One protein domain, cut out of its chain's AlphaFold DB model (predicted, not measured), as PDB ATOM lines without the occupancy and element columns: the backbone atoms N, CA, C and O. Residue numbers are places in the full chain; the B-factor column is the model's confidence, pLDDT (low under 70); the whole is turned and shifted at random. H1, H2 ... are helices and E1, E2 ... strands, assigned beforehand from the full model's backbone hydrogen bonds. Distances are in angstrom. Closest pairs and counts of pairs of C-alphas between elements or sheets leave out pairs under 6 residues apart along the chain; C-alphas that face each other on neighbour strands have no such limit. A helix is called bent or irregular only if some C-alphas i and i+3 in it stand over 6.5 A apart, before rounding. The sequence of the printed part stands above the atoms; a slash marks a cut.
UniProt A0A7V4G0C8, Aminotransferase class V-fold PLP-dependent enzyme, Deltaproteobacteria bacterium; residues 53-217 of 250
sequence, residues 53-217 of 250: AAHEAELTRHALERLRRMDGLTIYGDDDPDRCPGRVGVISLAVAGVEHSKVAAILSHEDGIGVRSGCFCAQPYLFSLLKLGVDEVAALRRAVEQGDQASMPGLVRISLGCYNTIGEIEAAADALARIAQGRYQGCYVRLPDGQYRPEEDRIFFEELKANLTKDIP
ATOM      1  N   ALA A  53     172.843 125.291 165.337       93.06
ATOM      2  CA  ALA A  53     174.200 125.541 164.860       93.06
ATOM      3  C   ALA A  53     174.254 126.708 163.860       93.06
ATOM      4  O   ALA A  53     175.165 127.534 163.934       93.06
ATOM      5  N   ALA A  54     173.278 126.804 162.950       92.94
ATOM      6  CA  ALA A  54     173.181 127.913 162.005       92.94
ATOM      7  C   ALA A  54     172.951 129.258 162.716       92.94
ATOM      8  O   ALA A  54     173.666 130.221 162.433       92.94
ATOM      9  N   HIS A  55     172.025 129.301 163.681       93.94
ATOM     10  CA  HIS A  55     171.743 130.494 164.488       93.94
ATOM     11  C   HIS A  55     172.970 130.939 165.292       93.94
ATOM     12  O   HIS A  55     173.387 132.093 165.219       93.94
ATOM     13  N   GLU A  56     173.622 130.018 166.007       94.81
ATOM     14  CA  GLU A  56     174.842 130.337 166.757       94.81
ATOM     15  C   GLU A  56     175.973 130.830 165.845       94.81
ATOM     16  O   GLU A  56     176.702 131.755 166.220       94.81
ATOM     17  N   ALA A  57     176.122 130.261 164.645       94.31
ATOM     18  CA  ALA A  57     177.112 130.714 163.672       94.31
ATOM     19  C   ALA A  57     176.819 132.139 163.174       94.31
ATOM     20  O   ALA A  57     177.750 132.938 163.038       94.31
ATOM     21  N   GLU A  58     175.548 132.482 162.946       95.44
ATOM     22  CA  GLU A  58     175.123 133.829 162.564       95.44
ATOM     23  C   GLU A  58     175.393 134.854 163.669       95.44
ATOM     24  O   GLU A  58     176.066 135.860 163.420       95.44
ATOM     25  N   LEU A  59     174.957 134.565 164.897       96.31
ATOM     26  CA  LEU A  59     175.231 135.393 166.071       96.31
ATOM     27  C   LEU A  59     176.738 135.628 166.243       96.31
ATOM     28  O   LEU A  59     177.208 136.751 166.439       96.31
ATOM     29  N   THR A  60     177.520 134.561 166.121       96.50
ATOM     30  CA  THR A  60     178.977 134.610 166.243       96.50
ATOM     31  C   THR A  60     179.617 135.463 165.156       96.50
ATOM     32  O   THR A  60     180.503 136.266 165.453       96.50
ATOM     33  N   ARG A  61     179.180 135.299 163.902       96.38
ATOM     34  CA  ARG A  61     179.649 136.097 162.763       96.38
ATOM     35  C   ARG A  61     179.395 137.574 163.018       96.38
ATOM     36  O   ARG A  61     180.331 138.366 162.932       96.38
ATOM     37  N   HIS A  62     178.177 137.917 163.423       97.00
ATOM     38  CA  HIS A  62     177.797 139.287 163.744       97.00
ATOM     39  C   HIS A  62     178.655 139.878 164.871       97.00
ATOM     40  O   HIS A  62     179.234 140.959 164.730       97.00
ATOM     41  N   ALA A  63     178.831 139.127 165.964       97.25
ATOM     42  CA  ALA A  63     179.680 139.538 167.077       97.25
ATOM     43  C   ALA A  63     181.135 139.775 166.638       97.25
ATOM     44  O   ALA A  63     181.722 140.800 166.982       97.25
ATOM     45  N   LEU A  64     181.725 138.870 165.849       97.19
ATOM     46  CA  LEU A  64     183.098 139.023 165.361       97.19
ATOM     47  C   LEU A  64     183.245 140.209 164.404       97.19
ATOM     48  O   LEU A  64     184.197 140.974 164.550       97.19
ATOM     49  N   GLU A  65     182.306 140.412 163.475       96.38
ATOM     50  CA  GLU A  65     182.296 141.572 162.573       96.38
ATOM     51  C   GLU A  65     182.325 142.893 163.347       96.38
ATOM     52  O   GLU A  65     183.029 143.838 162.966       96.38
ATOM     53  N   ARG A  66     181.567 142.964 164.441       95.94
ATOM     54  CA  ARG A  66     181.477 144.153 165.282       95.94
ATOM     55  C   ARG A  66     182.721 144.331 166.156       95.94
ATOM     56  O   ARG A  66     183.299 145.419 166.164       95.94
ATOM     57  N   LEU A  67     183.139 143.282 166.865       96.88
ATOM     58  CA  LEU A  67     184.205 143.329 167.872       96.88
ATOM     59  C   LEU A  67     185.600 143.483 167.259       96.88
ATOM     60  O   LEU A  67     186.408 144.244 167.787       96.88
ATOM     61  N   ARG A  68     185.894 142.823 166.127       94.94
ATOM     62  CA  ARG A  68     187.242 142.849 165.519       94.94
ATOM     63  C   ARG A  68     187.668 144.227 165.011       94.94
ATOM     64  O   ARG A  68     188.849 144.472 164.795       94.94
ATOM     65  N   ARG A  69     186.697 145.114 164.773       93.00
ATOM     66  CA  ARG A  69     186.913 146.484 164.285       93.00
ATOM     67  C   ARG A  69     187.102 147.491 165.423       93.00
ATOM     68  O   ARG A  69     187.294 148.670 165.145       93.00
ATOM     69  N   MET A  70     186.986 147.067 166.684       95.44
ATOM     70  CA  MET A  70     187.085 147.971 167.825       95.44
ATOM     71  C   MET A  70     188.532 148.182 168.257       95.44
ATOM     72  O   MET A  70     189.225 147.244 168.650       95.44
ATOM     73  N   ASP A  71     188.947 149.445 168.282       94.69
ATOM     74  CA  ASP A  71     190.222 149.833 168.870       94.69
ATOM     75  C   ASP A  71     190.254 149.512 170.370       94.69
ATOM     76  O   ASP A  71     189.292 149.743 171.106       94.69
ATOM     77  N   GLY A  72     191.386 148.984 170.832       95.12
ATOM     78  CA  GLY A  72     191.585 148.615 172.234       95.12
ATOM     79  C   GLY A  72     191.011 147.251 172.625       95.12
ATOM     80  O   GLY A  72     191.194 146.848 173.771       95.12
ATOM     81  N   LEU A  73     190.379 146.511 171.708       97.31
ATOM     82  CA  LEU A  73     190.030 145.105 171.918       97.31
ATOM     83  C   LEU A  73     191.054 144.190 171.242       97.31
ATOM     84  O   LEU A  73     191.577 144.473 170.168       97.31
ATOM     85  N   THR A  74     191.341 143.057 171.874       97.06
ATOM     86  CA  THR A  74     192.119 141.970 171.269       97.06
ATOM     87  C   THR A  74     191.330 140.683 171.396       97.06
ATOM     88  O   THR A  74     191.084 140.226 172.511       97.06
ATOM     89  N   ILE A  75     190.935 140.108 170.261       97.00
ATOM     90  CA  ILE A  75     190.267 138.806 170.198       97.00
ATOM     91  C   ILE A  75     191.336 137.710 170.159       97.00
ATOM     92  O   ILE A  75     192.342 137.831 169.463       97.00
ATOM     93  N   TYR A  76     191.118 136.643 170.924       95.00
ATOM     94  CA  TYR A  76     191.988 135.472 170.977       95.00
ATOM     95  C   TYR A  76     191.310 134.283 170.296       95.00
ATOM     96  O   TYR A  76     190.213 133.875 170.685       95.00
ATOM     97  N   GLY A  77     192.006 133.700 169.320       91.12
ATOM     98  CA  GLY A  77     191.485 132.657 168.437       91.12
ATOM     99  C   GLY A  77     191.264 133.180 167.018       91.12
ATOM    100  O   GLY A  77     191.746 134.256 166.678       91.12
ATOM    101  N   ASP A  78     190.559 132.401 166.200       90.88
ATOM    102  CA  ASP A  78     190.150 132.821 164.858       90.88
ATOM    103  C   ASP A  78     189.046 133.890 164.964       90.88
ATOM    104  O   ASP A  78     187.977 133.630 165.540       90.88
ATOM    105  N   ASP A  79     189.350 135.094 164.475       92.00
ATOM    106  CA  ASP A  79     188.482 136.274 164.480       92.00
ATOM    107  C   ASP A  79     187.850 136.555 163.106       92.00
ATOM    108  O   ASP A  79     187.179 137.576 162.947       92.00
ATOM    109  N   ASP A  80     188.059 135.673 162.123       93.19
ATOM    110  CA  ASP A  80     187.491 135.797 160.785       93.19
ATOM    111  C   ASP A  80     185.999 135.394 160.779       93.19
ATOM    112  O   ASP A  80     185.682 134.213 160.970       93.19
ATOM    113  N   PRO A  81     185.059 136.333 160.544       92.06
ATOM    114  CA  PRO A  81     183.629 136.037 160.554       92.06
ATOM    115  C   PRO A  81     183.209 135.019 159.485       92.06
ATOM    116  O   PRO A  81     182.252 134.272 159.685       92.06
ATOM    117  N   ASP A  82     183.951 134.923 158.379       90.81
ATOM    118  CA  ASP A  82     183.650 133.977 157.297       90.81
ATOM    119  C   ASP A  82     183.975 132.520 157.683       90.81
ATOM    120  O   ASP A  82     183.533 131.571 157.032       90.81
ATOM    121  N   ARG A  83     184.715 132.319 158.781       88.00
ATOM    122  CA  ARG A  83     185.067 131.002 159.330       88.00
ATOM    123  C   ARG A  83     184.158 130.561 160.477       88.00
ATOM    124  O   ARG A  83     184.377 129.495 161.059       88.00
ATOM    125  N   CYS A  84     183.106 131.328 160.770       82.19
ATOM    126  CA  CYS A  84     182.140 131.026 161.825       82.19
ATOM    127  C   CYS A  84     181.501 129.627 161.780       82.19
ATOM    128  O   CYS A  84     181.345 129.041 162.848       82.19
ATOM    129  N   PRO A  85     181.191 129.024 160.615       76.44
ATOM    130  CA  PRO A  85     180.617 127.676 160.585       76.44
ATOM    131  C   PRO A  85     181.507 126.583 161.209       76.44
ATOM    132  O   PRO A  85     181.018 125.509 161.539       76.44
ATOM    133  N   GLY A  86     182.815 126.831 161.364       82.06
ATOM    134  CA  GLY A  86     183.775 125.887 161.947       82.06
ATOM    135  C   GLY A  86     184.143 126.152 163.411       82.06
ATOM    136  O   GLY A  86     185.045 125.489 163.928       82.06
ATOM    137  N   ARG A  87     183.506 127.123 164.081       89.31
ATOM    138  CA  ARG A  87     183.807 127.505 165.473       89.31
ATOM    139  C   ARG A  87     182.545 127.485 166.332       89.31
ATOM    140  O   ARG A  87     181.448 127.738 165.860       89.31
ATOM    141  N   VAL A  88     182.731 127.243 167.625       91.31
ATOM    142  CA  VAL A  88     181.666 127.383 168.629       91.31
ATOM    143  C   VAL A  88     181.382 128.858 168.920       91.31
ATOM    144  O   VAL A  88     182.278 129.689 168.748       91.31
ATOM    145  N   GLY A  89     180.192 129.181 169.437       93.69
ATOM    146  CA  GLY A  89     179.751 130.540 169.798       93.69
ATOM    147  C   GLY A  89     180.475 131.193 170.980       93.69
ATOM    148  O   GLY A  89     179.878 131.865 171.810       93.69
ATOM    149  N   VAL A  90     181.785 130.989 171.100       95.75
ATOM    150  CA  VAL A  90     182.617 131.471 172.200       95.75
ATOM    151  C   VAL A  90     183.651 132.455 171.665       95.75
ATOM    152  O   VAL A  90     184.364 132.163 170.703       95.75
ATOM    153  N   ILE A  91     183.760 133.623 172.292       97.25
ATOM    154  CA  ILE A  91     184.708 134.677 171.910       97.25
ATOM    155  C   ILE A  91     185.491 135.072 173.158       97.25
ATOM    156  O   ILE A  91     184.918 135.573 174.124       97.25
ATOM    157  N   SER A  92     186.800 134.809 173.148       97.50
ATOM    158  CA  SER A  92     187.709 135.236 174.217       97.50
ATOM    159  C   SER A  92     188.394 136.530 173.804       97.50
ATOM    160  O   SER A  92     188.897 136.624 172.687       97.50
ATOM    161  N   LEU A  93     188.420 137.524 174.687       97.94
ATOM    162  CA  LEU A  93     188.957 138.845 174.390       97.94
ATOM    163  C   LEU A  93     189.646 139.483 175.598       97.94
ATOM    164  O   LEU A  93     189.384 139.135 176.752       97.94
ATOM    165  N   ALA A  94     190.515 140.447 175.319       97.88
ATOM    166  CA  ALA A  94     191.054 141.384 176.294       97.88
ATOM    167  C   ALA A  94     190.711 142.817 175.882       97.88
ATOM    168  O   ALA A  94     190.624 143.120 174.692       97.88
ATOM    169  N   VAL A  95     190.565 143.690 176.878       98.06
ATOM    170  CA  VAL A  95     190.449 145.137 176.683       98.06
ATOM    171  C   VAL A  95     191.754 145.776 177.147       98.06
ATOM    172  O   VAL A  95     192.215 145.536 178.262       98.06
ATOM    173  N   ALA A  96     192.377 146.564 176.278       96.69
ATOM    174  CA  ALA A  96     193.665 147.185 176.538       96.69
ATOM    175  C   ALA A  96     193.600 148.078 177.786       96.69
ATOM    176  O   ALA A  96     192.744 148.950 177.903       96.69
ATOM    177  N   GLY A  97     194.523 147.856 178.725       95.00
ATOM    178  CA  GLY A  97     194.626 148.653 179.950       95.00
ATOM    179  C   GLY A  97     193.562 148.366 181.016       95.00
ATOM    180  O   GLY A  97     193.534 149.072 182.023       95.00
ATOM    181  N   VAL A  98     192.715 147.343 180.844       96.62
ATOM    182  CA  VAL A  98     191.669 146.988 181.816       96.62
ATOM    183  C   VAL A  98     191.789 145.513 182.213       96.62
ATOM    184  O   VAL A  98     191.800 144.630 181.359       96.62
ATOM    185  N   GLU A  99     191.875 145.230 183.519       96.31
ATOM    186  CA  GLU A  99     191.921 143.852 184.034       96.31
ATOM    187  C   GLU A  99     190.643 143.078 183.660       96.31
ATOM    188  O   GLU A  99     189.536 143.612 183.731       96.31
ATOM    189  N   HIS A 100     190.781 141.799 183.292       97.25
ATOM    190  CA  HIS A 100     189.667 140.953 182.826       97.25
ATOM    191  C   HIS A 100     188.509 140.866 183.832       97.25
ATOM    192  O   HIS A 100     187.343 140.937 183.442       97.25
ATOM    193  N   SER A 101     188.816 140.781 185.130       96.88
ATOM    194  CA  SER A 101     187.825 140.777 186.208       96.88
ATOM    195  C   SER A 101     187.120 142.126 186.346       96.88
ATOM    196  O   SER A 101     185.923 142.159 186.621       96.88
ATOM    197  N   LYS A 102     187.818 143.237 186.073       96.94
ATOM    198  CA  LYS A 102     187.231 144.582 186.052       96.94
ATOM    199  C   LYS A 102     186.284 144.767 184.872       96.94
ATOM    200  O   LYS A 102     185.197 145.293 185.066       96.94
ATOM    201  N   VAL A 103     186.661 144.309 183.674       98.06
ATOM    202  CA  VAL A 103     185.771 144.339 182.498       98.06
ATOM    203  C   VAL A 103     184.480 143.574 182.792       98.06
ATOM    204  O   VAL A 103     183.398 144.100 182.555       98.06
ATOM    205  N   ALA A 104     184.582 142.364 183.356       97.75
ATOM    206  CA  ALA A 104     183.412 141.565 183.719       97.75
ATOM    207  C   ALA A 104     182.538 142.242 184.789       97.75
ATOM    208  O   ALA A 104     181.315 142.236 184.664       97.75
ATOM    209  N   ALA A 105     183.155 142.861 185.801       96.31
ATOM    210  CA  ALA A 105     182.430 143.623 186.811       96.31
ATOM    211  C   ALA A 105     181.689 144.817 186.193       96.31
ATOM    212  O   ALA A 105     180.512 144.991 186.486       96.31
ATOM    213  N   ILE A 106     182.331 145.589 185.306       96.31
ATOM    214  CA  ILE A 106     181.689 146.732 184.641       96.31
ATOM    215  C   ILE A 106     180.503 146.276 183.790       96.31
ATOM    216  O   ILE A 106     179.408 146.801 183.949       96.31
ATOM    217  N   LEU A 107     180.693 145.265 182.937       96.88
ATOM    218  CA  LEU A 107     179.614 144.719 182.103       96.88
ATOM    219  C   LEU A 107     178.417 144.256 182.948       96.88
ATOM    220  O   LEU A 107     177.270 144.547 182.617       96.88
ATOM    221  N   SER A 108     178.677 143.580 184.068       95.62
ATOM    222  CA  SER A 108     177.616 143.113 184.960       95.62
ATOM    223  C   SER A 108     176.919 144.259 185.698       95.62
ATOM    224  O   SER A 108     175.700 144.217 185.848       95.62
ATOM    225  N   HIS A 109     177.676 145.240 186.195       92.12
ATOM    226  CA  HIS A 109     177.178 146.289 187.088       92.12
ATOM    227  C   HIS A 109     176.689 147.551 186.390       92.12
ATOM    228  O   HIS A 109     176.051 148.341 187.061       92.12
ATOM    229  N   GLU A 110     177.004 147.789 185.118       91.50
ATOM    230  CA  GLU A 110     176.495 148.952 184.374       91.50
ATOM    231  C   GLU A 110     175.470 148.552 183.313       91.50
ATOM    232  O   GLU A 110     174.572 149.336 183.016       91.50
ATOM    233  N   ASP A 111     175.555 147.325 182.791       91.69
ATOM    234  CA  ASP A 111     174.763 146.894 181.634       91.69
ATOM    235  C   ASP A 111     173.950 145.611 181.878       91.69
ATOM    236  O   ASP A 111     173.136 145.230 181.041       91.69
ATOM    237  N   GLY A 112     174.146 144.928 183.012       94.19
ATOM    238  CA  GLY A 112     173.489 143.643 183.284       94.19
ATOM    239  C   GLY A 112     173.994 142.495 182.399       94.19
ATOM    240  O   GLY A 112     173.301 141.493 182.231       94.19
ATOM    241  N   ILE A 113     175.197 142.622 181.832       96.88
ATOM    242  CA  ILE A 113     175.750 141.677 180.857       96.88
ATOM    243  C   ILE A 113     176.659 140.666 181.557       96.88
ATOM    244  O   ILE A 113     177.744 140.987 182.049       96.88
ATOM    245  N   GLY A 114     176.215 139.407 181.578       96.38
ATOM    246  CA  GLY A 114     176.944 138.295 182.180       96.38
ATOM    247  C   GLY A 114     178.010 137.711 181.252       96.38
ATOM    248  O   GLY A 114     177.697 137.111 180.227       96.38
ATOM    249  N   VAL A 115     179.279 137.804 181.653       97.81
ATOM    250  CA  VAL A 115     180.417 137.164 180.969       97.81
ATOM    251  C   VAL A 115     181.237 136.318 181.942       97.81
ATOM    252  O   VAL A 115     181.093 136.415 183.162       97.81
ATOM    253  N   ARG A 116     182.132 135.471 181.419       97.19
ATOM    254  CA  ARG A 116     183.147 134.790 182.241       97.19
ATOM    255  C   ARG A 116     184.473 135.537 182.164       97.19
ATOM    256  O   ARG A 116     184.854 135.987 181.090       97.19
ATOM    257  N   SER A 117     185.202 135.601 183.273       96.25
ATOM    258  CA  SER A 117     186.572 136.116 183.329       96.25
ATOM    259  C   SER A 117     187.525 135.092 183.956       96.25
ATOM    260  O   SER A 117     187.107 134.231 184.735       96.25
ATOM    261  N   GLY A 118     188.802 135.138 183.574       94.69
ATOM    262  CA  GLY A 118     189.861 134.274 184.106       94.69
ATOM    263  C   GLY A 118     190.482 133.342 183.064       94.69
ATOM    264  O   GLY A 118     190.614 133.695 181.894       94.69
ATOM    265  N   CYS A 119     190.901 132.150 183.507       93.06
ATOM    266  CA  CYS A 119     191.649 131.183 182.690       93.06
ATOM    267  C   CYS A 119     190.824 130.026 182.104       93.06
ATOM    268  O   CYS A 119     191.399 129.134 181.491       93.06
ATOM    269  N   PHE A 120     189.507 129.987 182.321       93.69
ATOM    270  CA  PHE A 120     188.584 128.990 181.739       93.69
ATOM    271  C   PHE A 120     189.015 127.515 181.896       93.69
ATOM    272  O   PHE A 120     188.762 126.704 181.010       93.69
ATOM    273  N   CYS A 121     189.706 127.171 182.991       90.31
ATOM    274  CA  CYS A 121     190.316 125.848 183.215       90.31
ATOM    275  C   CYS A 121     191.366 125.428 182.158       90.31
ATOM    276  O   CYS A 121     191.761 124.270 182.104       90.31
ATOM    277  N   ALA A 122     191.867 126.377 181.364       91.88
ATOM    278  CA  ALA A 122     192.845 126.195 180.295       91.88
ATOM    279  C   ALA A 122     194.118 127.029 180.548       91.88
ATOM    280  O   ALA A 122     194.692 127.604 179.625       91.88
ATOM    281  N   GLN A 123     194.564 127.103 181.810       91.38
ATOM    282  CA  GLN A 123     195.694 127.937 182.248       91.38
ATOM    283  C   GLN A 123     196.952 127.798 181.365       91.38
ATOM    284  O   GLN A 123     197.429 128.828 180.894       91.38
ATOM    285  N   PRO A 124     197.465 126.586 181.048       92.06
ATOM    286  CA  PRO A 124     198.673 126.470 180.225       92.06
ATOM    287  C   PRO A 124     198.500 127.063 178.822       92.06
ATOM    288  O   PRO A 124     199.409 127.702 178.295       92.06
ATOM    289  N   TYR A 125     197.317 126.883 178.229       93.00
ATOM    290  CA  TYR A 125     196.998 127.432 176.916       93.00
ATOM    291  C   TYR A 125     196.896 128.958 176.965       93.00
ATOM    292  O   TYR A 125     197.491 129.636 176.129       93.00
ATOM    293  N   LEU A 126     196.231 129.516 177.983       93.88
ATOM    294  CA  LEU A 126     196.174 130.967 178.156       93.88
ATOM    295  C   LEU A 126     197.551 131.584 178.398       93.88
ATOM    296  O   LEU A 126     197.829 132.638 177.843       93.88
ATOM    297  N   PHE A 127     198.427 130.947 179.175       94.19
ATOM    298  CA  PHE A 127     199.784 131.463 179.381       94.19
ATOM    299  C   PHE A 127     200.556 131.530 178.062       94.19
ATOM    300  O   PHE A 127     201.253 132.510 177.811       94.19
ATOM    301  N   SER A 128     200.371 130.536 177.186       93.31
ATOM    302  CA  SER A 128     200.939 130.554 175.838       93.31
ATOM    303  C   SER A 128     200.351 131.675 174.973       93.31
ATOM    304  O   SER A 128     201.114 132.396 174.329       93.31
ATOM    305  N   LEU A 129     199.029 131.875 174.994       92.56
ATOM    306  CA  LEU A 129     198.359 132.957 174.258       92.56
ATOM    307  C   LEU A 129     198.800 134.350 174.724       92.56
ATOM    308  O   LEU A 129     199.025 135.240 173.906       92.56
ATOM    309  N   LEU A 130     198.954 134.517 176.036       93.06
ATOM    310  CA  LEU A 130     199.427 135.743 176.676       93.06
ATOM    311  C   LEU A 130     200.954 135.899 176.606       93.06
ATOM    312  O   LEU A 130     201.481 136.899 177.085       93.06
ATOM    313  N   LYS A 131     201.653 134.941 175.982       94.50
ATOM    314  CA  LYS A 131     203.107 134.935 175.771       94.50
ATOM    315  C   LYS A 131     203.916 135.048 177.067       94.50
ATOM    316  O   LYS A 131     204.977 135.667 177.071       94.50
ATOM    317  N   LEU A 132     203.435 134.427 178.142       94.00
ATOM    318  CA  LEU A 132     204.144 134.403 179.419       94.00
ATOM    319  C   LEU A 132     205.369 133.490 179.338       94.00
ATOM    320  O   LEU A 132     205.284 132.334 178.911       94.00
ATOM    321  N   GLY A 133     206.510 134.012 179.775       94.44
ATOM    322  CA  GLY A 133     207.760 133.278 179.891       94.44
ATOM    323  C   GLY A 133     207.767 132.294 181.062       94.44
ATOM    324  O   GLY A 133     206.967 132.371 181.994       94.44
ATOM    325  N   VAL A 134     208.734 131.372 181.041       93.25
ATOM    326  CA  VAL A 134     208.908 130.348 182.088       93.25
ATOM    327  C   VAL A 134     209.069 130.977 183.475       93.25
ATOM    328  O   VAL A 134     208.464 130.506 184.438       93.25
ATOM    329  N   ASP A 135     209.831 132.067 183.575       95.62
ATOM    330  CA  ASP A 135     210.074 132.761 184.843       95.62
ATOM    331  C   ASP A 135     208.816 133.459 185.379       95.62
ATOM    332  O   ASP A 135     208.567 133.441 186.587       95.62
ATOM    333  N   GLU A 136     207.988 134.017 184.491       94.31
ATOM    334  CA  GLU A 136     206.710 134.643 184.846       94.31
ATOM    335  C   GLU A 136     205.721 133.596 185.363       94.31
ATOM    336  O   GLU A 136     205.123 133.771 186.425       94.31
ATOM    337  N   VAL A 137     205.611 132.452 184.680       94.00
ATOM    338  CA  VAL A 137     204.774 131.331 185.135       94.00
ATOM    339  C   VAL A 137     205.275 130.776 186.476       94.00
ATOM    340  O   VAL A 137     204.473 130.476 187.365       94.00
ATOM    341  N   ALA A 138     206.592 130.688 186.680       94.12
ATOM    342  CA  ALA A 138     207.171 130.276 187.958       94.12
ATOM    343  C   ALA A 138     206.921 131.298 189.084       94.12
ATOM    344  O   ALA A 138     206.783 130.917 190.251       94.12
ATOM    345  N   ALA A 139     206.869 132.594 188.771       93.75
ATOM    346  CA  ALA A 139     206.474 133.633 189.718       93.75
ATOM    347  C   ALA A 139     204.983 133.529 190.078       93.75
ATOM    348  O   ALA A 139     204.657 133.503 191.264       93.75
ATOM    349  N   LEU A 140     204.105 133.355 189.084       93.00
ATOM    350  CA  LEU A 140     202.667 133.141 189.291       93.00
ATOM    351  C   LEU A 140     202.397 131.918 190.171       93.00
ATOM    352  O   LEU A 140     201.621 131.998 191.117       93.00
ATOM    353  N   ARG A 141     203.088 130.799 189.918       93.38
ATOM    354  CA  ARG A 141     202.989 129.594 190.753       93.38
ATOM    355  C   ARG A 141     203.314 129.896 192.219       93.38
ATOM    356  O   ARG A 141     202.550 129.505 193.094       93.38
ATOM    357  N   ARG A 142     204.419 130.604 192.481       94.81
ATOM    358  CA  ARG A 142     204.826 130.984 193.845       94.81
ATOM    359  C   ARG A 142     203.809 131.909 194.516       94.81
ATOM    360  O   ARG A 142     203.548 131.736 195.700       94.81
ATOM    361  N   ALA A 143     203.231 132.850 193.769       91.81
ATOM    362  CA  ALA A 143     202.187 133.741 194.271       91.81
ATOM    363  C   ALA A 143     200.932 132.950 194.686       91.81
ATOM    364  O   ALA A 143     200.464 133.077 195.817       91.81
ATOM    365  N   VAL A 144     200.460 132.037 193.830       91.50
ATOM    366  CA  VAL A 144     199.298 131.181 194.126       91.50
ATOM    367  C   VAL A 144     199.558 130.264 195.327       91.50
ATOM    368  O   VAL A 144     198.680 130.108 196.174       91.50
ATOM    369  N   GLU A 145     200.761 129.696 195.456       93.06
ATOM    370  CA  GLU A 145     201.159 128.903 196.634       93.06
ATOM    371  C   GLU A 145     201.138 129.716 197.939       93.06
ATOM    372  O   GLU A 145     200.935 129.154 199.014       93.06
ATOM    373  N   GLN A 146     201.320 131.033 197.848       92.81
ATOM    374  CA  GLN A 146     201.232 131.971 198.970       92.81
ATOM    375  C   GLN A 146     199.807 132.508 199.190       92.81
ATOM    376  O   GLN A 146     199.596 133.334 200.075       92.81
ATOM    377  N   GLY A 147     198.826 132.027 198.417       89.06
ATOM    378  CA  GLY A 147     197.422 132.426 198.512       89.06
ATOM    379  C   GLY A 147     197.035 133.630 197.651       89.06
ATOM    380  O   GLY A 147     195.881 134.048 197.704       89.06
ATOM    381  N   ASP A 148     197.944 134.173 196.838       88.94
ATOM    382  CA  ASP A 148     197.628 135.248 195.895       88.94
ATOM    383  C   ASP A 148     197.020 134.672 194.608       88.94
ATOM    384  O   ASP A 148     197.717 134.280 193.671       88.94
ATOM    385  N   GLN A 149     195.688 134.619 194.576       84.19
ATOM    386  CA  GLN A 149     194.928 134.326 193.357       84.19
ATOM    387  C   GLN A 149     194.628 135.583 192.531       84.19
ATOM    388  O   GLN A 149     194.287 135.471 191.352       84.19
ATOM    389  N   ALA A 150     194.784 136.771 193.118       87.75
ATOM    390  CA  ALA A 150     194.432 138.031 192.484       87.75
ATOM    391  C   ALA A 150     195.355 138.369 191.314       87.75
ATOM    392  O   ALA A 150     194.940 139.035 190.369       87.75
ATOM    393  N   SER A 151     196.606 137.923 191.367       84.75
ATOM    394  CA  SER A 151     197.588 138.136 190.300       84.75
ATOM    395  C   SER A 151     197.405 137.209 189.093       84.75
ATOM    396  O   SER A 151     198.204 137.261 188.157       84.75
ATOM    397  N   MET A 152     196.385 136.342 189.085       90.06
ATOM    398  CA  MET A 152     196.176 135.402 187.989       90.06
ATOM    399  C   MET A 152     195.767 136.144 186.695       90.06
ATOM    400  O   MET A 152     194.690 136.753 186.648       90.06
ATOM    401  N   PRO A 153     196.568 136.073 185.611       93.06
ATOM    402  CA  PRO A 153     196.151 136.549 184.299       93.06
ATOM    403  C   PRO A 153     194.891 135.836 183.805       93.06
ATOM    404  O   PRO A 153     194.527 134.745 184.248       93.06
ATOM    405  N   GLY A 154     194.227 136.449 182.835       95.38
ATOM    406  CA  GLY A 154     193.000 135.916 182.278       95.38
ATOM    407  C   GLY A 154     192.467 136.780 181.154       95.38
ATOM    408  O   GLY A 154     193.014 137.837 180.839       95.38
ATOM    409  N   LEU A 155     191.384 136.300 180.565       97.69
ATOM    410  CA  LEU A 155     190.644 136.972 179.506       97.69
ATOM    411  C   LEU A 155     189.184 137.114 179.927       97.69
ATOM    412  O   LEU A 155     188.745 136.500 180.901       97.69
ATOM    413  N   VAL A 156     188.427 137.895 179.167       98.19
ATOM    414  CA  VAL A 156     186.963 137.869 179.189       98.19
ATOM    415  C   VAL A 156     186.487 136.901 178.117       98.19
ATOM    416  O   VAL A 156     187.077 136.826 177.043       98.19
ATOM    417  N   ARG A 157     185.422 136.152 178.393       98.00
ATOM    418  CA  ARG A 157     184.800 135.231 177.446       98.00
ATOM    419  C   ARG A 157     183.306 135.480 177.353       98.00
ATOM    420  O   ARG A 157     182.578 135.300 178.332       98.00
ATOM    421  N   ILE A 158     182.879 135.818 176.145       97.81
ATOM    422  CA  ILE A 158     181.483 135.828 175.720       97.81
ATOM    423  C   ILE A 158     181.148 134.416 175.235       97.81
ATOM    424  O   ILE A 158     181.963 133.766 174.573       97.81
ATOM    425  N   SER A 159     179.990 133.897 175.624       97.25
ATOM    426  CA  SER A 159     179.501 132.580 175.213       97.25
ATOM    427  C   SER A 159     178.045 132.742 174.805       97.25
ATOM    428  O   SER A 159     177.217 133.079 175.643       97.25
ATOM    429  N   LEU A 160     177.797 132.568 173.516       96.38
ATOM    430  CA  LEU A 160     176.503 132.688 172.867       96.38
ATOM    431  C   LEU A 160     175.867 131.300 172.795       96.38
ATOM    432  O   LEU A 160     176.577 130.310 172.610       96.38
ATOM    433  N   GLY A 161     174.552 131.246 172.956       92.75
ATOM    434  CA  GLY A 161     173.753 130.040 172.776       92.75
ATOM    435  C   GLY A 161     172.505 130.305 171.942       92.75
ATOM    436  O   GLY A 161     172.225 131.442 171.558       92.75
ATOM    437  N   CYS A 162     171.709 129.258 171.724       91.38
ATOM    438  CA  CYS A 162     170.467 129.313 170.944       91.38
ATOM    439  C   CYS A 162     169.421 130.335 171.436       91.38
ATOM    440  O   CYS A 162     168.513 130.684 170.694       91.38
ATOM    441  N   TYR A 163     169.529 130.796 172.682       92.69
ATOM    442  CA  TYR A 163     168.620 131.765 173.298       92.69
ATOM    443  C   TYR A 163     169.065 133.224 173.128       92.69
ATOM    444  O   TYR A 163     168.328 134.122 173.522       92.69
ATOM    445  N   ASN A 164     170.270 133.473 172.605       97.12
ATOM    446  CA  ASN A 164     170.774 134.832 172.454       97.12
ATOM    447  C   ASN A 164     170.254 135.518 171.188       97.12
ATOM    448  O   ASN A 164     169.882 134.866 170.209       97.12
ATOM    449  N   THR A 165     170.285 136.853 171.202       95.19
ATOM    450  CA  THR A 165     169.841 137.692 170.078       95.19
ATOM    451  C   THR A 165     170.931 138.642 169.581       95.19
ATOM    452  O   THR A 165     171.878 138.978 170.295       95.19
ATOM    453  N   ILE A 166     170.767 139.143 168.355       95.50
ATOM    454  CA  ILE A 166     171.627 140.195 167.791       95.50
ATOM    455  C   ILE A 166     171.583 141.473 168.646       95.50
ATOM    456  O   ILE A 166     172.612 142.119 168.834       95.50
ATOM    457  N   GLY A 167     170.424 141.812 169.222       94.31
ATOM    458  CA  GLY A 167     170.280 142.978 170.100       94.31
ATOM    459  C   GLY A 167     171.138 142.886 171.366       94.31
ATOM    460  O   GLY A 167     171.786 143.862 171.742       94.31
ATOM    461  N   GLU A 168     171.214 141.705 171.987       95.81
ATOM    462  CA  GLU A 168     172.107 141.467 173.131       95.81
ATOM    463  C   GLU A 168     173.586 141.584 172.739       95.81
ATOM    464  O   GLU A 168     174.396 142.105 173.509       95.81
ATOM    465  N   ILE A 169     173.944 141.137 171.531       97.25
ATOM    466  CA  ILE A 169     175.307 141.255 171.000       97.25
ATOM    467  C   ILE A 169     175.678 142.721 170.779       97.25
ATOM    468  O   ILE A 169     176.779 143.120 171.156       97.25
ATOM    469  N   GLU A 170     174.780 143.527 170.211       97.00
ATOM    470  CA  GLU A 170     175.005 144.967 170.042       97.00
ATOM    471  C   GLU A 170     175.134 145.681 171.392       97.00
ATOM    472  O   GLU A 170     176.075 146.450 171.586       97.00
ATOM    473  N   ALA A 171     174.276 145.360 172.367       95.94
ATOM    474  CA  ALA A 171     174.387 145.913 173.716       95.94
ATOM    475  C   ALA A 171     175.747 145.578 174.364       95.94
ATOM    476  O   ALA A 171     176.418 146.457 174.910       95.94
ATOM    477  N   ALA A 172     176.201 144.325 174.243       97.50
ATOM    478  CA  ALA A 172     177.513 143.903 174.733       97.50
ATOM    479  C   ALA A 172     178.670 144.580 173.989       97.50
ATOM    480  O   ALA A 172     179.654 144.989 174.612       97.50
ATOM    481  N   ALA A 173     178.557 144.729 172.672       97.69
ATOM    482  CA  ALA A 173     179.537 145.405 171.835       97.69
ATOM    483  C   ALA A 173     179.676 146.893 172.201       97.69
ATOM    484  O   ALA A 173     180.795 147.390 172.351       97.69
ATOM    485  N   ASP A 174     178.563 147.595 172.396       97.19
ATOM    486  CA  ASP A 174     178.554 149.004 172.784       97.19
ATOM    487  C   ASP A 174     179.099 149.212 174.202       97.19
ATOM    488  O   ASP A 174     179.872 150.151 174.442       97.19
ATOM    489  N   ALA A 175     178.771 148.311 175.131       97.12
ATOM    490  CA  ALA A 175     179.335 148.320 176.473       97.12
ATOM    491  C   ALA A 175     180.856 148.105 176.454       97.12
ATOM    492  O   ALA A 175     181.604 148.881 177.052       97.12
ATOM    493  N   LEU A 176     181.345 147.128 175.685       98.19
ATOM    494  CA  LEU A 176     182.780 146.899 175.507       98.19
ATOM    495  C   LEU A 176     183.492 148.096 174.871       98.19
ATOM    496  O   LEU A 176     184.566 148.479 175.337       98.19
ATOM    497  N   ALA A 177     182.891 148.730 173.861       97.00
ATOM    498  CA  ALA A 177     183.441 149.934 173.245       97.00
ATOM    499  C   ALA A 177     183.542 151.093 174.254       97.00
ATOM    500  O   ALA A 177     184.528 151.833 174.269       97.00
ATOM    501  N   ARG A 178     182.542 151.244 175.132       96.50
ATOM    502  CA  ARG A 178     182.553 152.236 176.214       96.50
ATOM    503  C   ARG A 178     183.656 151.935 177.234       96.50
ATOM    504  O   ARG A 178     184.370 152.860 177.625       96.50
ATOM    505  N   ILE A 179     183.853 150.666 177.601       97.25
ATOM    506  CA  ILE A 179     184.931 150.238 178.506       97.25
ATOM    507  C   ILE A 179     186.309 150.500 177.889       97.25
ATOM    508  O   ILE A 179     187.162 151.095 178.548       97.25
ATOM    509  N   ALA A 180     186.516 150.125 176.623       96.88
ATOM    510  CA  ALA A 180     187.780 150.319 175.906       96.88
ATOM    511  C   ALA A 180     188.185 151.795 175.790       96.88
ATOM    512  O   ALA A 180     189.368 152.125 175.776       96.88
ATOM    513  N   GLN A 181     187.201 152.694 175.757       95.81
ATOM    514  CA  GLN A 181     187.412 154.140 175.715       95.81
ATOM    515  C   GLN A 181     187.483 154.786 177.110       95.81
ATOM    516  O   GLN A 181     187.561 156.009 177.209       95.81
ATOM    517  N   GLY A 182     187.424 153.995 178.189       94.44
ATOM    518  CA  GLY A 182     187.443 154.495 179.566       94.44
ATOM    519  C   GLY A 182     186.208 155.318 179.948       94.44
ATOM    520  O   GLY A 182     186.284 156.147 180.849       94.44
ATOM    521  N   ARG A 183     185.081 155.123 179.251       93.44
ATOM    522  CA  ARG A 183     183.830 155.890 179.409       93.44
ATOM    523  C   ARG A 183     182.789 155.197 180.306       93.44
ATOM    524  O   ARG A 183     181.603 155.500 180.196       93.44
ATOM    525  N   TYR A 184     183.200 154.241 181.135       91.31
ATOM    526  CA  TYR A 184     182.333 153.623 182.148       91.31
ATOM    527  C   TYR A 184     182.157 154.569 183.350       91.31
ATOM    528  O   TYR A 184     183.015 155.419 183.594       91.31
ATOM    529  N   GLN A 185     181.030 154.477 184.057       85.44
ATOM    530  CA  GLN A 185     180.621 155.507 185.027       85.44
ATOM    531  C   GLN A 185     181.040 155.196 186.470       85.44
ATOM    532  O   GLN A 185     181.265 156.121 187.251       85.44
ATOM    533  N   GLY A 186     181.156 153.915 186.834       84.00
ATOM    534  CA  GLY A 186     181.436 153.502 188.208       84.00
ATOM    535  C   GLY A 186     182.903 153.646 188.633       84.00
ATOM    536  O   GLY A 186     183.837 153.432 187.852       84.00
ATOM    537  N   CYS A 187     183.116 153.924 189.921       89.00
ATOM    538  CA  CYS A 187     184.395 153.682 190.590       89.00
ATOM    539  C   CYS A 187     184.441 152.222 191.044       89.00
ATOM    540  O   CYS A 187     183.545 151.780 191.755       89.00
ATOM    541  N   TYR A 188     185.479 151.474 190.659       92.62
ATOM    542  CA  TYR A 188     185.601 150.051 190.986       92.62
ATOM    543  C   TYR A 188     186.817 149.790 191.862       92.62
ATOM    544  O   TYR A 188     187.948 150.121 191.489       92.62
ATOM    545  N   VAL A 189     186.582 149.124 192.989       93.62
ATOM    546  CA  VAL A 189     187.609 148.714 193.945       93.62
ATOM    547  C   VAL A 189     188.004 147.270 193.665       93.62
ATOM    548  O   VAL A 189     187.149 146.389 193.555       93.62
ATOM    549  N   ARG A 190     189.314 147.033 193.570       94.25
ATOM    550  CA  ARG A 190     189.900 145.697 193.446       94.25
ATOM    551  C   ARG A 190     189.929 145.015 194.814       94.25
ATOM    552  O   ARG A 190     190.460 145.576 195.772       94.25
ATOM    553  N   LEU A 191     189.363 143.821 194.901       92.19
ATOM    554  CA  LEU A 191     189.307 142.996 196.105       92.19
ATOM    555  C   LEU A 191     190.588 142.152 196.274       92.19
ATOM    556  O   LEU A 191     191.334 141.967 195.309       92.19
ATOM    557  N   PRO A 192     190.857 141.611 197.483       89.69
ATOM    558  CA  PRO A 192     192.035 140.774 197.736       89.69
ATOM    559  C   PRO A 192     192.111 139.490 196.900       89.69
ATOM    560  O   PRO A 192     193.195 138.944 196.741       89.69
ATOM    561  N   ASP A 193     190.983 139.007 196.377       88.44
ATOM    562  CA  ASP A 193     190.893 137.848 195.479       88.44
ATOM    563  C   ASP A 193     191.035 138.222 193.986       88.44
ATOM    564  O   ASP A 193     190.962 137.354 193.119       88.44
ATOM    565  N   GLY A 194     191.248 139.508 193.676       90.56
ATOM    566  CA  GLY A 194     191.394 140.036 192.315       90.56
ATOM    567  C   GLY A 194     190.078 140.338 191.603       90.56
ATOM    568  O   GLY A 194     190.100 140.788 190.453       90.56
ATOM    569  N   GLN A 195     188.936 140.119 192.259       93.19
ATOM    570  CA  GLN A 195     187.641 140.544 191.742       93.19
ATOM    571  C   GLN A 195     187.459 142.057 191.896       93.19
ATOM    572  O   GLN A 195     188.176 142.720 192.646       93.19
ATOM    573  N   TYR A 196     186.488 142.614 191.179       94.12
ATOM    574  CA  TYR A 196     186.131 144.027 191.273       94.12
ATOM    575  C   TYR A 196     184.681 144.184 191.698       94.12
ATOM    576  O   TYR A 196     183.820 143.406 191.298       94.12
ATOM    577  N   ARG A 197     184.421 145.234 192.475       91.50
ATOM    578  CA  ARG A 197     183.073 145.688 192.827       91.50
ATOM    579  C   ARG A 197     182.993 147.215 192.758       91.50
ATOM    580  O   ARG A 197     184.034 147.858 192.935       91.50
ATOM    581  N   PRO A 198     181.811 147.802 192.532       90.38
ATOM    582  CA  PRO A 198     181.636 149.245 192.642       90.38
ATOM    583  C   PRO A 198     181.918 149.740 194.077       90.38
ATOM    584  O   PRO A 198     181.729 149.008 195.049       90.38
ATOM    585  N   GLU A 199     182.440 150.964 194.209       84.75
ATOM    586  CA  GLU A 199     182.795 151.604 195.491       84.75
ATOM    587  C   GLU A 199     181.562 152.081 196.274       84.75
ATOM    588  O   GLU A 199     181.529 151.986 197.501       84.75
ATOM    589  N   GLU A 200     180.525 152.528 195.567       69.25
ATOM    590  CA  GLU A 200     179.200 152.778 196.125       69.25
ATOM    591  C   GLU A 200     178.224 151.744 195.548       69.25
ATOM    592  O   GLU A 200     178.163 151.578 194.335       69.25
ATOM    593  N   ASP A 201     177.379 151.127 196.383       56.47
ATOM    594  CA  ASP A 201     176.207 150.334 195.936       56.47
ATOM    595  C   ASP A 201     175.131 151.209 195.246       56.47
ATOM    596  O   ASP A 201     173.999 150.781 194.993       56.47
ATOM    597  N   ARG A 202     175.446 152.483 194.993       50.38
ATOM    598  CA  ARG A 202     174.588 153.397 194.260       50.38
ATOM    599  C   ARG A 202     174.695 153.066 192.791       50.38
ATOM    600  O   ARG A 202     175.783 152.942 192.254       50.38
ATOM    601  N   ILE A 203     173.529 153.059 192.160       51.88
ATOM    602  CA  ILE A 203     173.303 152.641 190.784       51.88
ATOM    603  C   ILE A 203     173.242 151.115 190.729       51.88
ATOM    604  O   ILE A 203     174.213 150.453 190.406       51.88
ATOM    605  N   PHE A 204     172.086 150.541 191.077       52.34
ATOM    606  CA  PHE A 204     171.507 149.530 190.189       52.34
ATOM    607  C   PHE A 204     170.061 149.208 190.527       52.34
ATOM    608  O   PHE A 204     169.236 149.274 189.635       52.34
ATOM    609  N   PHE A 205     169.675 148.957 191.781       46.62
ATOM    610  CA  PHE A 205     168.315 148.440 192.006       46.62
ATOM    611  C   PHE A 205     167.186 149.407 191.627       46.62
ATOM    612  O   PHE A 205     166.188 148.961 191.076       46.62
ATOM    613  N   GLU A 206     167.321 150.706 191.886       45.00
ATOM    614  CA  GLU A 206     166.247 151.668 191.592       45.00
ATOM    615  C   GLU A 206     166.201 152.080 190.112       45.00
ATOM    616  O   GLU A 206     165.115 152.265 189.576       45.00
ATOM    617  N   GLU A 207     167.339 152.135 189.409       50.59
ATOM    618  CA  GLU A 207     167.373 152.416 187.963       50.59
ATOM    619  C   GLU A 207     167.113 151.170 187.104       50.59
ATOM    620  O   GLU A 207     166.432 151.290 186.085       50.59
ATOM    621  N   LEU A 208     167.544 149.967 187.525       49.25
ATOM    622  CA  LEU A 208     167.077 148.721 186.907       49.25
ATOM    623  C   LEU A 208     165.588 148.565 187.125       49.25
ATOM    624  O   LEU A 208     164.908 148.225 186.174       49.25
ATOM    625  N   LYS A 209     165.064 148.833 188.332       43.31
ATOM    626  CA  LYS A 209     163.613 148.882 188.534       43.31
ATOM    627  C   LYS A 209     162.996 149.904 187.600       43.31
ATOM    628  O   LYS A 209     162.116 149.515 186.872       43.31
ATOM    629  N   ALA A 210     163.477 151.143 187.531       45.25
ATOM    630  CA  ALA A 210     162.900 152.157 186.645       45.25
ATOM    631  C   ALA A 210     162.944 151.776 185.150       45.25
ATOM    632  O   ALA A 210     162.050 152.166 184.400       45.25
ATOM    633  N   ASN A 211     163.949 151.010 184.709       44.75
ATOM    634  CA  ASN A 211     164.050 150.494 183.340       44.75
ATOM    635  C   ASN A 211     163.330 149.143 183.127       44.75
ATOM    636  O   ASN A 211     162.946 148.865 181.998       44.75
ATOM    637  N   LEU A 212     163.090 148.357 184.182       44.28
ATOM    638  CA  LEU A 212     162.220 147.169 184.218       44.28
ATOM    639  C   LEU A 212     160.735 147.534 184.426       44.28
ATOM    640  O   LEU A 212     159.870 146.719 184.134       44.28
ATOM    641  N   THR A 213     160.442 148.718 184.987       37.31
ATOM    642  CA  THR A 213     159.098 149.255 185.288       37.31
ATOM    643  C   THR A 213     158.657 150.344 184.323       37.31
ATOM    644  O   THR A 213     157.499 150.752 184.372       37.31
ATOM    645  N   LYS A 214     159.525 150.823 183.420       36.94
ATOM    646  CA  LYS A 214     159.013 151.077 182.069       36.94
ATOM    647  C   LYS A 214     158.404 149.756 181.666       36.94
ATOM    648  O   LYS A 214     159.090 148.755 181.836       36.94
ATOM    649  N   ASP A 215     157.149 149.756 181.240       34.28
ATOM    650  CA  ASP A 215     156.519 148.576 180.674       34.28
ATOM    651  C   ASP A 215     157.456 148.048 179.575       34.28
ATOM    652  O   ASP A 215     157.402 148.480 178.428       34.28
ATOM    653  N   ILE A 216     158.382 147.159 179.940       36.56
ATOM    654  CA  ILE A 216     158.768 146.061 179.091       36.56
ATOM    655  C   ILE A 216     157.431 145.360 179.018       36.56
ATOM    656  O   ILE A 216     156.982 144.853 180.056       36.56
ATOM    657  N   PRO A 217     156.710 145.441 177.891       28.61
ATOM    658  CA  PRO A 217     155.577 144.573 177.770       28.61
ATOM    659  C   PRO A 217     156.166 143.190 178.033       28.61
ATOM    660  O   PRO A 217     157.022 142.712 177.294       28.61
TER     661      PRO A 217
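AT A GLANCE: This is residues 53 to 217 of the 250 residues of the protein "Aminotransferase class V-fold PLP-dependent enzyme" of Deltaproteobacteria bacterium (UniProt A0A7V4G0C8). A small, strongly twisted sheet of four strands has the helices H1, H6 and H3 over one face, in two layers. The small hairpin of E5 and E6 packs on H3, while H4 and H5 lie off to one side of the sheet, in the excursion of the chain between E3 and E4, and residues 209 to 217 stick out as a tail at the other end of the longest axis. The printed part has 165 residues, with seven named helices and six named strands in the order H1 E1 H2 E2 H3 E3 H4 H5 E4 H6 E5 E6 H7. The large sheet runs E1 E2 E4 E3, antiparallel throughout, and the class is mixed. The whole is compact, with a radius of gyration of the C-alphas of 17.2 A and spans of 55 by 43 by 26 A.

IN THESE COORDINATES: The large sheet has E1, residues 73 to 76, E2, residues 90 to 95 and 16.4 A long, E4, residues 155 to 159, and E3, residues 116 to 118. H1, residues 53 to 67, begins at C-alpha 53 (174.200, 125.541, 164.860) and is 20.6 A long. H6, residues 166 to 180, is 20.7 A long; H3, residues 100 to 111, 16.1 A; H5, residues 134 to 145, 16.5 A. H2 is residues 81 to 86, H4 123 to 129, E5 188 to 190 and E6 196 to 198. H7, residues 205 to 212, ends at C-alpha 212 (162.220, 147.169, 184.218).

HOW THE PARTS SIT: N 74 of E1 and O 94 of E2 are 2.9 A apart, N 93 of E2 and O 156 of E4 2.8 A, and N 157 of E4 and O 116 of E3 2.8 A, each within hydrogen-bond range. E2, H3 and E3 form a split strand-helix-strand unit, two strands running the same way with E4 between them, and its crossover is right-handed. H1 is over E2 at a height over the sheet of 9.9 A and runs along the strands. H3, on the same face, stands up from the sheet, rising 48 degrees. H6 touches H1 at a shallow tilt of 28 degrees, closest at the C-alphas of Ala 63 and Ile 169, 6.1 A. H6 touches H3 at a steep tilt of 58 degrees, closest at the C-alphas of Leu 107 and Ala 175, 6.7 A. H2 touches H1, closest at the C-alphas of Arg 61 and Pro 81, 4.6 A; H2 is irregular, with C-alphas 82 and 85 7.7 A apart. The closest C-alphas of H3 and E6 are those of Lys 102 and Tyr 196, 5.4 A; in the hairpin E5 and E6, N 189 and O 197 are 2.8 A apart. H4 and H5 are close but not clearly touching, closest at the C-alphas of Phe 127 and Val 137, 7.6 A. H1, H3, H4, H5, H6 and H7 have every O i to N i+4 pair within hydrogen-bond range; H2 has 0 of 2, and 2 of 3 O i to N i+3 pairs.

THE WHOLE: The two C-alphas farthest apart, those of Asp 135 and Pro 217, are 56.2 A apart. The printed part has no cut, and no link is long. Residues 200 to 217 are under pLDDT 70; the mean of the printed part is 88.6.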